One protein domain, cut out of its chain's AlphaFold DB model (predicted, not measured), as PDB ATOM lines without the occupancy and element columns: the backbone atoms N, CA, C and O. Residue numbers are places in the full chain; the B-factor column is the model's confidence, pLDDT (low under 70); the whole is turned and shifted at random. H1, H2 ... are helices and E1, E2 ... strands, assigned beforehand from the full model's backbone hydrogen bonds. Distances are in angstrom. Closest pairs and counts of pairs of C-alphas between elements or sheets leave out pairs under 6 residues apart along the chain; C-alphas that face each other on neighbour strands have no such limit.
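What this domain is: This is residues 2 to 80 of the 105 residues of the protein "Extracellular protein" of Streptococcus gallolyticus (UniProt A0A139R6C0). With little regular structure, this is a loop-rich domain of two small hairpins, E1 with E2 and E3 with E4, and a short helix, H1, near E2 and E3. A long unnamed stretch, residues 2 to 27, comes first; its residues 21 to 22 pair with E1. The 79 printed residues, 22 in named elements, run E1, E2, H1, E3, E4, mostly strand, both sheets antiparallel. The whole is compact, radius of gyration of the C-alphas 11.4 A, spanning 31 by 28 by 23 A.

Where its parts are: E1, residues 28 to 33, begins at C-alpha (87.008, 120.990, 96.173) and measures 14.2 A. E2 is residues 36 to 39, 9.7 A; H1 47 to 50, 5.5 A; E3 60 to 63, 10.0 A. E4, residues 69 to 72, 9.9 A, ends at C-alpha (88.253, 112.687, 86.290).

How they stand to each other: In the hairpin E1 and E2, N 33 and O 36 are 2.8 A apart, within hydrogen-bond range. In the hairpin E3 and E4, N 62 and O 70 are 2.8 A apart, also within range. The closest C-alphas of E2 and H1, Val 37 and Pro 47, are 5.8 A apart. H1 is too short for an O i to N i+4 pair; its one O i to N i+3 pair is within range. E1 and E3 are apart.

The domain as a whole: The printed part has no cut. The farthest C-alphas, Thr 66 and Thr 80, are 38.6 A apart. Residues 2 to 3, 5 to 6 and 75 to 80 have pLDDT under 70.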
ATOM      1  N   GLY A   2      81.406 101.891  82.139       52.22
ATOM      2  CA  GLY A   2      82.203 103.012  82.651       52.22
ATOM      3  C   GLY A   2      83.462 103.184  81.808       52.22
ATOM      4  O   GLY A   2      84.068 102.191  81.408       52.22
ATOM      5  N   THR A   3      83.814 104.421  81.472       61.69
ATOM      6  CA  THR A   3      85.039 104.709  80.727       61.69
ATOM      7  C   THR A   3      86.221 104.494  81.662       61.69
ATOM      8  O   THR A   3      86.343 105.172  82.676       61.69
ATOM      9  N   THR A   4      87.072 103.520  81.364       72.44
ATOM     10  CA  THR A   4      88.372 103.379  82.026       72.44
ATOM     11  C   THR A   4      89.369 104.256  81.287       72.44
ATOM     12  O   THR A   4      89.445 104.196  80.059       72.44
ATOM     13  N   SER A   5      90.128 105.061  82.021       66.50
ATOM     14  CA  SER A   5      91.207 105.858  81.451       66.50
ATOM     15  C   SER A   5      92.291 104.937  80.902       66.50
ATOM     16  O   SER A   5      92.750 104.033  81.604       66.50
ATOM     17  N   THR A   6      92.728 105.156  79.667       69.88
ATOM     18  CA  THR A   6      93.793 104.345  79.057       69.88
ATOM     19  C   THR A   6      95.176 104.723  79.581       69.88
ATOM     20  O   THR A   6      96.103 103.924  79.454       69.88
ATOM     21  N   VAL A   7      95.314 105.897  80.208       72.12
ATOM     22  CA  VAL A   7      96.570 106.369  80.809       72.12
ATOM     23  C   VAL A   7      96.751 105.866  82.235       72.12
ATOM     24  O   VAL A   7      97.808 105.337  82.568       72.12
ATOM     25  N   THR A   8      95.732 106.003  83.084       73.44
ATOM     26  CA  THR A   8      95.836 105.599  84.496       73.44
ATOM     27  C   THR A   8      95.366 104.167  84.743       73.44
ATOM     28  O   THR A   8      95.638 103.609  85.803       73.44
ATOM     29  N   GLY A   9      94.639 103.557  83.798       74.31
ATOM     30  CA  GLY A   9      93.973 102.268  84.002       74.31
ATOM     31  C   GLY A   9      92.850 102.321  85.046       74.31
ATOM     32  O   GLY A   9      92.293 101.283  85.401       74.31
ATOM     33  N   GLN A  10      92.517 103.514  85.549       72.00
ATOM     34  CA  GLN A  10      91.485 103.719  86.555       72.00
ATOM     35  C   GLN A  10      90.130 103.955  85.893       72.00
ATOM     36  O   GLN A  10      90.030 104.527  84.804       72.00
ATOM     37  N   VAL A  11      89.068 103.526  86.573       77.56
ATOM     38  CA  VAL A  11      87.707 103.919  86.206       77.56
ATOM     39  C   VAL A  11      87.604 105.429  86.378       77.56
ATOM     40  O   VAL A  11      87.938 105.954  87.438       77.56
ATOM     41  N   VAL A  12      87.168 106.116  85.327       78.94
ATOM     42  CA  VAL A  12      86.950 107.557  85.373       78.94
ATOM     43  C   VAL A  12      85.796 107.831  86.330       78.94
ATOM     44  O   VAL A  12      84.693 107.310  86.153       78.94
ATOM     45  N   GLN A  13      86.077 108.609  87.370       75.75
ATOM     46  CA  GLN A  13      85.102 108.976  88.379       75.75
ATOM     47  C   GLN A  13      84.396 110.259  87.952       75.75
ATOM     48  O   GLN A  13      85.024 111.310  87.828       75.75
ATOM     49  N   ASP A  14      83.082 110.169  87.754       76.19
ATOM     50  CA  ASP A  14      82.261 111.360  87.579       76.19
ATOM     51  C   ASP A  14      82.282 112.197  88.858       76.19
ATOM     52  O   ASP A  14      82.042 111.701  89.962       76.19
ATOM     53  N   VAL A  15      82.557 113.485  88.685       76.00
ATOM     54  CA  VAL A  15      82.509 114.491  89.746       76.00
ATOM     55  C   VAL A  15      81.229 115.292  89.627       76.00
ATOM     56  O   VAL A  15      80.916 115.844  88.570       76.00
ATOM     57  N   THR A  16      80.499 115.356  90.735       78.62
ATOM     58  CA  THR A  16      79.242 116.101  90.854       78.62
ATOM     59  C   THR A  16      79.200 116.837  92.191       78.62
ATOM     60  O   THR A  16      79.972 116.537  93.101       78.62
ATOM     61  N   SER A  17      78.270 117.780  92.350       77.06
ATOM     62  CA  SER A  17      78.070 118.485  93.622       77.06
ATOM     63  C   SER A  17      77.700 117.556  94.789       77.06
ATOM     64  O   SER A  17      77.964 117.901  95.936       77.06
ATOM     65  N   GLU A  18      77.129 116.379  94.511       76.75
ATOM     66  CA  GLU A  18      76.809 115.341  95.507       76.75
ATOM     67  C   GLU A  18      77.987 114.406  95.815       76.75
ATOM     68  O   GLU A  18      78.054 113.842  96.907       76.75
ATOM     69  N   ALA A  19      78.935 114.269  94.886       81.00
ATOM     70  CA  ALA A  19      80.165 113.500  95.057       81.00
ATOM     71  C   ALA A  19      81.389 114.356  94.681       81.00
ATOM     72  O   ALA A  19      82.015 114.120  93.640       81.00
ATOM     73  N   PRO A  20      81.717 115.381  95.493       84.25
ATOM     74  CA  PRO A  20      82.863 116.234  95.233       84.25
ATOM     75  C   PRO A  20      84.182 115.498  95.466       84.25
ATOM     76  O   PRO A  20      84.297 114.643  96.347       84.25
ATOM     77  N   VAL A  21      85.211 115.897  94.723       85.50
ATOM     78  CA  VAL A  21      86.588 115.432  94.901       85.50
ATOM     79  C   VAL A  21      87.404 116.512  95.597       85.50
ATOM     80  O   VAL A  21      87.619 117.602  95.070       85.50
ATOM     81  N   TYR A  22      87.871 116.200  96.801       86.06
ATOM     82  CA  TYR A  22      88.724 117.075  97.601       86.06
ATOM     83  C   TYR A  22      90.177 116.848  97.227       86.06
ATOM     84  O   TYR A  22      90.630 115.708  97.285       86.06
ATOM     85  N   THR A  23      90.915 117.896  96.888       84.69
ATOM     86  CA  THR A  23      92.333 117.805  96.527       84.69
ATOM     87  C   THR A  23      93.243 118.030  97.728       84.69
ATOM     88  O   THR A  23      92.863 118.673  98.710       84.69
ATOM     89  N   ASN A  24      94.483 117.541  97.652       80.94
ATOM     90  CA  ASN A  24      95.495 117.798  98.688       80.94
ATOM     91  C   ASN A  24      95.831 119.293  98.832       80.94
ATOM     92  O   ASN A  24      96.150 119.766  99.917       80.94
ATOM     93  N   THR A  25      95.671 120.056  97.750       80.44
ATOM     94  CA  THR A  25      95.847 121.514  97.724       80.44
ATOM     95  C   THR A  25      94.740 122.285  98.453       80.44
ATOM     96  O   THR A  25      94.851 123.499  98.600       80.44
ATOM     97  N   GLY A  26      93.687 121.609  98.933       81.31
ATOM     98  CA  GLY A  26      92.555 122.229  99.633       81.31
ATOM     99  C   GLY A  26      91.439 122.724  98.708       81.31
ATOM    100  O   GLY A  26      90.495 123.361  99.172       81.31
ATOM    101  N   ALA A  27      91.518 122.423  97.412       84.31
ATOM    102  CA  ALA A  27      90.455 122.682  96.449       84.31
ATOM    103  C   ALA A  27      89.382 121.580  96.506       84.31
ATOM    104  O   ALA A  27      89.660 120.422  96.807       84.31
ATOM    105  N   THR A  28      88.133 121.940  96.213       88.56
ATOM    106  CA  THR A  28      87.008 120.990  96.173       88.56
ATOM    107  C   THR A  28      86.392 121.018  94.792       88.56
ATOM    108  O   THR A  28      85.772 122.012  94.439       88.56
ATOM    109  N   ILE A  29      86.564 119.956  94.015       85.81
ATOM    110  CA  ILE A  29      86.058 119.829  92.651       85.81
ATOM    111  C   ILE A  29      84.653 119.235  92.710       85.81
ATOM    112  O   ILE A  29      84.473 118.112  93.172       85.81
ATOM    113  N   VAL A  30      83.662 119.968  92.222       87.62
ATOM    114  CA  VAL A  30      82.263 119.510  92.134       87.62
ATOM    115  C   VAL A  30      81.857 119.162  90.708       87.62
ATOM    116  O   VAL A  30      80.791 118.600  90.500       87.62
ATOM    117  N   SER A  31      82.657 119.525  89.708       83.19
ATOM    118  CA  SER A  31      82.408 119.168  88.312       83.19
ATOM    119  C   SER A  31      83.678 119.350  87.482       83.19
ATOM    120  O   SER A  31      84.624 119.997  87.927       83.19
ATOM    121  N   THR A  32      83.709 118.822  86.264       82.94
ATOM    122  CA  THR A  32      84.704 119.191  85.248       82.94
ATOM    123  C   THR A  32      83.994 119.835  84.064       82.94
ATOM    124  O   THR A  32      82.908 119.404  83.668       82.94
ATOM    125  N   GLN A  33      84.581 120.881  83.480       81.50
ATOM    126  CA  GLN A  33      84.034 121.583  82.315       81.50
ATOM    127  C   GLN A  33      85.146 122.061  81.374       81.50
ATOM    128  O   GLN A  33      86.046 122.768  81.807       81.50
ATOM    129  N   ASN A  34      85.071 121.738  80.079       75.94
ATOM    130  CA  ASN A  34      86.044 122.157  79.049       75.94
ATOM    131  C   ASN A  34      87.508 121.833  79.396       75.94
ATOM    132  O   ASN A  34      88.389 122.679  79.264       75.94
ATOM    133  N   GLY A  35      87.769 120.632  79.918       73.75
ATOM    134  CA  GLY A  35      89.100 120.244  80.409       73.75
ATOM    135  C   GLY A  35      89.614 121.052  81.600       73.75
ATOM    136  O   GLY A  35      90.775 120.932  81.983       73.75
ATOM    137  N   SER A  36      88.737 121.854  82.196       82.81
ATOM    138  CA  SER A  36      88.944 122.569  83.444       82.81
ATOM    139  C   SER A  36      88.137 121.907  84.558       82.81
ATOM    140  O   SER A  36      87.239 121.097  84.316       82.81
ATOM    141  N   VAL A  37      88.449 122.248  85.797       84.62
ATOM    142  CA  VAL A  37      87.750 121.756  86.985       84.62
ATOM    143  C   VAL A  37      86.898 122.880  87.559       84.62
ATOM    144  O   VAL A  37      87.324 124.032  87.627       84.62
ATOM    145  N   VAL A  38      85.673 122.549  87.944       86.88
ATOM    146  CA  VAL A  38      84.744 123.462  88.605       86.88
ATOM    147  C   VAL A  38      84.820 123.195  90.093       86.88
ATOM    148  O   VAL A  38      84.570 122.079  90.559       86.88
ATOM    149  N   LEU A  39      85.188 124.228  90.829       87.00
ATOM    150  CA  LEU A  39      85.308 124.206  92.269       87.00
ATOM    151  C   LEU A  39      83.930 124.354  92.936       87.00
ATOM    152  O   LEU A  39      82.961 124.790  92.314       87.00
ATOM    153  N   ALA A  40      83.827 123.991  94.215       85.44
ATOM    154  CA  ALA A  40      82.589 124.092  94.995       85.44
ATOM    155  C   ALA A  40      82.059 125.531  95.136       85.44
ATOM    156  O   ALA A  40      80.879 125.727  95.413       85.44
ATOM    157  N   ASP A  41      82.918 126.529  94.928       81.81
ATOM    158  CA  ASP A  41      82.564 127.949  94.859       81.81
ATOM    159  C   ASP A  41      81.971 128.360  93.490       81.81
ATOM    160  O   ASP A  41      81.539 129.500  93.323       81.81
ATOM    161  N   GLY A  42      81.924 127.442  92.518       78.56
ATOM    162  CA  GLY A  42      81.508 127.695  91.139       78.56
ATOM    163  C   GLY A  42      82.622 128.245  90.243       78.56
ATOM    164  O   GLY A  42      82.381 128.494  89.059       78.56
ATOM    165  N   THR A  43      83.836 128.420  90.768       84.44
ATOM    166  CA  THR A  43      84.988 128.903  90.008       84.44
ATOM    167  C   THR A  43      85.497 127.806  89.083       84.44
ATOM    168  O   THR A  43      85.746 126.675  89.498       84.44
ATOM    169  N   ILE A  44      85.686 128.149  87.813       85.44
ATOM    170  CA  ILE A  44      86.319 127.268  86.834       85.44
ATOM    171  C   ILE A  44      87.812 127.569  86.854       85.44
ATOM    172  O   ILE A  44      88.215 128.706  86.608       85.44
ATOM    173  N   THR A  45      88.629 126.561  87.139       83.94
ATOM    174  CA  THR A  45      90.085 126.705  87.146       83.94
ATOM    175  C   THR A  45      90.749 125.562  86.397       83.94
ATOM    176  O   THR A  45      90.186 124.476  86.257       83.94
ATOM    177  N   SER A  46      91.964 125.789  85.909       84.50
ATOM    178  CA  SER A  46      92.737 124.731  85.264       84.50
ATOM    179  C   SER A  46      93.172 123.682  86.296       84.50
ATOM    180  O   SER A  46      93.598 124.058  87.392       84.50
ATOM    181  N   PRO A  47      93.135 122.378  85.971       81.25
ATOM    182  CA  PRO A  47      93.569 121.321  86.886       81.25
ATOM    183  C   PRO A  47      95.003 121.518  87.406       81.25
ATOM    184  O   PRO A  47      95.255 121.344  88.597       81.25
ATOM    185  N   GLU A  48      95.918 122.007  86.570       82.56
ATOM    186  CA  GLU A  48      97.299 122.337  86.960       82.56
ATOM    187  C   GLU A  48      97.393 123.353  88.112       82.56
ATOM    188  O   GLU A  48      98.297 123.266  88.942       82.56
ATOM    189  N   SER A  49      96.425 124.270  88.232       80.31
ATOM    190  CA  SER A  49      96.400 125.278  89.305       80.31
ATOM    191  C   SER A  49      96.124 124.678  90.681       80.31
ATOM    192  O   SER A  49      96.478 125.275  91.694       80.31
ATOM    193  N   ILE A  50      95.501 123.500  90.726       79.62
ATOM    194  CA  ILE A  50      95.183 122.783  91.966       79.62
ATOM    195  C   ILE A  50      96.044 121.527  92.144       79.62
ATOM    196  O   ILE A  50      95.736 120.694  92.998       79.62
ATOM    197  N   GLY A  51      97.125 121.393  91.369       75.38
ATOM    198  CA  GLY A  51      98.035 120.247  91.430       75.38
ATOM    199  C   GLY A  51      97.499 118.982  90.756       75.38
ATOM    200  O   GLY A  51      97.952 117.887  91.080       75.38
ATOM    201  N   ALA A  52      96.529 119.115  89.849       84.44
ATOM    202  CA  ALA A  52      96.065 118.036  88.984       84.44
ATOM    203  C   ALA A  52      96.750 118.101  87.609       84.44
ATOM    204  O   ALA A  52      97.157 119.164  87.146       84.44
ATOM    205  N   THR A  53      96.848 116.962  86.935       83.94
ATOM    206  CA  THR A  53      97.544 116.808  85.655       83.94
ATOM    207  C   THR A  53      96.583 116.276  84.609       83.94
ATOM    208  O   THR A  53      95.955 115.238  84.813       83.94
ATOM    209  N   THR A  54      96.499 116.944  83.463       84.00
ATOM    210  CA  THR A  54      95.768 116.415  82.307       84.00
ATOM    211  C   THR A  54      96.603 115.334  81.624       84.00
ATOM    212  O   THR A  54      97.755 115.557  81.249       84.00
ATOM    213  N   ASN A  55      96.026 114.149  81.486       82.44
ATOM    214  CA  ASN A  55      96.620 112.991  80.839       82.44
ATOM    215  C   ASN A  55      96.513 113.096  79.309       82.44
ATOM    216  O   ASN A  55      95.724 113.862  78.759       82.44
ATOM    217  N   SER A  56      97.281 112.269  78.596       79.88
ATOM    218  CA  SER A  56      97.263 112.224  77.127       79.88
ATOM    219  C   SER A  56      95.985 111.625  76.527       79.88
ATOM    220  O   SER A  56      95.703 111.866  75.357       79.88
ATOM    221  N   ASP A  57      95.209 110.866  77.305       73.94
ATOM    222  CA  ASP A  57      93.876 110.376  76.926       73.94
ATOM    223  C   ASP A  57      92.769 111.420  77.162       73.94
ATOM    224  O   ASP A  57      91.596 111.141  76.919       73.94
ATOM    225  N   GLY A  58      93.147 112.619  77.615       74.88
ATOM    226  CA  GLY A  58      92.258 113.732  77.913       74.88
ATOM    227  C   GLY A  58      91.754 113.745  79.352       74.88
ATOM    228  O   GLY A  58      91.308 114.790  79.814       74.88
ATOM    229  N   THR A  59      91.837 112.646  80.104       84.12
ATOM    230  CA  THR A  59      91.336 112.640  81.487       84.12
ATOM    231  C   THR A  59      92.214 113.478  82.408       84.12
ATOM    232  O   THR A  59      93.348 113.827  82.083       84.12
ATOM    233  N   ILE A  60      91.693 113.829  83.576       84.56
ATOM    234  CA  ILE A  60      92.393 114.667  84.547       84.56
ATOM    235  C   ILE A  60      92.743 113.809  85.759       84.56
ATOM    236  O   ILE A  60      91.857 113.355  86.477       84.56
ATOM    237  N   SER A  61      94.033 113.604  86.010       87.25
ATOM    238  CA  SER A  61      94.534 112.975  87.233       87.25
ATOM    239  C   SER A  61      94.647 114.018  88.338       87.25
ATOM    240  O   SER A  61      95.422 114.961  88.216       87.25
ATOM    241  N   VAL A  62      93.931 113.844  89.442       85.94
ATOM    242  CA  VAL A  62      94.001 114.726  90.609       85.94
ATOM    243  C   VAL A  62      94.411 113.948  91.850       85.94
ATOM    244  O   VAL A  62      93.913 112.855  92.097       85.94
ATOM    245  N   THR A  63      95.303 114.517  92.658       86.56
ATOM    246  CA  THR A  63      95.627 113.956  93.972       86.56
ATOM    247  C   THR A  63      94.626 114.451  95.006       86.56
ATOM    248  O   THR A  63      94.511 115.654  95.267       86.56
ATOM    249  N   THR A  64      93.901 113.515  95.606       84.75
ATOM    250  CA  THR A  64      92.898 113.788  96.623       84.75
ATOM    251  C   THR A  64      93.536 114.239  97.939       84.75
ATOM    252  O   THR A  64      94.734 114.069  98.177       84.75
ATOM    253  N   SER A  65      92.735 114.794  98.846       82.69
ATOM    254  CA  SER A  65      93.163 115.145 100.205       82.69
ATOM    255  C   SER A  65      93.640 113.935 101.014       82.69
ATOM    256  O   SER A  65      94.474 114.091 101.904       82.69
ATOM    257  N   THR A  66      93.180 112.729 100.665       78.44
ATOM    258  CA  THR A  66      93.648 111.459 101.240       78.44
ATOM    259  C   THR A  66      95.014 111.023 100.701       78.44
ATOM    260  O   THR A  66      95.604 110.089 101.236       78.44
ATOM    261  N   GLY A  67      95.547 111.715  99.685       77.44
ATOM    262  CA  GLY A  67      96.814 111.392  99.023       77.44
ATOM    263  C   GLY A  67      96.684 110.361  97.898       77.44
ATOM    264  O   GLY A  67      97.698 109.916  97.367       77.44
ATOM    265  N   GLU A  68      95.462 109.985  97.520       81.88
ATOM    266  CA  GLU A  68      95.199 109.041  96.433       81.88
ATOM    267  C   GLU A  68      95.056 109.768  95.093       81.88
ATOM    268  O   GLU A  68      94.584 110.899  95.027       81.88
ATOM    269  N   SER A  69      95.442 109.124  93.993       83.44
ATOM    270  CA  SER A  69      95.200 109.665  92.652       83.44
ATOM    271  C   SER A  69      93.810 109.255  92.171       83.44
ATOM    272  O   SER A  69      93.548 108.063  91.995       83.44
ATOM    273  N   ALA A  70      92.943 110.234  91.928       82.88
ATOM    274  CA  ALA A  70      91.647 110.066  91.284       82.88
ATOM    275  C   ALA A  70      91.719 110.525  89.822       82.88
ATOM    276  O   ALA A  70      92.389 111.507  89.505       82.88
ATOM    277  N   THR A  71      91.011 109.832  88.930       86.62
ATOM    278  CA  THR A  71      90.926 110.199  87.511       86.62
ATOM    279  C   THR A  71      89.538 110.746  87.188       86.62
ATOM    280  O   THR A  71      88.542 110.056  87.398       86.62
ATOM    281  N   LEU A  72      89.475 111.962  86.645       85.50
ATOM    282  CA  LEU A  72      88.253 112.687  86.290       85.50
ATOM    283  C   LEU A  72      88.066 112.763  84.765       85.50
ATOM    284  O   LEU A  72      89.055 112.792  84.026       85.50
ATOM    285  N   PRO A  73      86.820 112.831  84.267       79.56
ATOM    286  CA  PRO A  73      86.549 112.910  82.838       79.56
ATOM    287  C   PRO A  73      86.921 114.276  82.254       79.56
ATOM    288  O   PRO A  73      86.699 115.320  82.877       79.56
ATOM    289  N   LEU A  74      87.399 114.264  81.003       76.56
ATOM    290  CA  LEU A  74      87.387 115.444  80.144       76.56
ATOM    291  C   LEU A  74      85.953 115.708  79.704       76.56
ATOM    292  O   LEU A  74      85.311 114.865  79.079       76.56
ATOM    293  N   THR A  75      85.460 116.900  79.967       67.44
ATOM    294  CA  THR A  75      84.212 117.398  79.391       67.44
ATOM    295  C   THR A  75      84.578 118.532  78.438       67.44
ATOM    296  O   THR A  75      85.461 119.315  78.768       67.44
ATOM    297  N   GLY A  76      83.961 118.634  77.254       53.94
ATOM    298  CA  GLY A  76      84.136 119.802  76.367       53.94
ATOM    299  C   GLY A  76      84.594 119.577  74.923       53.94
ATOM    300  O   GLY A  76      84.674 120.553  74.185       53.94
ATOM    301  N   ASP A  77      84.807 118.348  74.450       50.41
ATOM    302  CA  ASP A  77      85.044 118.113  73.014       50.41
ATOM    303  C   ASP A  77      83.741 118.180  72.200       50.41
ATOM    304  O   ASP A  77      83.242 117.199  71.640       50.41
ATOM    305  N   THR A  78      83.155 119.373  72.110       48.75
ATOM    306  CA  THR A  78      82.106 119.639  71.129       48.75
ATOM    307  C   THR A  78      82.762 119.933  69.785       48.75
ATOM    308  O   THR A  78      83.171 121.054  69.498       48.75
ATOM    309  N   ASN A  79      82.842 118.890  68.961       51.72
ATOM    310  CA  ASN A  79      83.165 118.884  67.532       51.72
ATOM    311  C   ASN A  79      82.246 119.830  66.707       51.72
ATOM    312  O   ASN A  79      81.458 119.387  65.873       51.72
ATOM    313  N   THR A  80      82.299 121.149  66.914       53.06
ATOM    314  CA  THR A  80      81.435 122.123  66.213       53.06
ATOM    315  C   THR A  80      82.080 122.736  64.970       53.06
ATOM    316  O   THR A  80      81.389 123.350  64.160       53.06
TER     317      THR A  80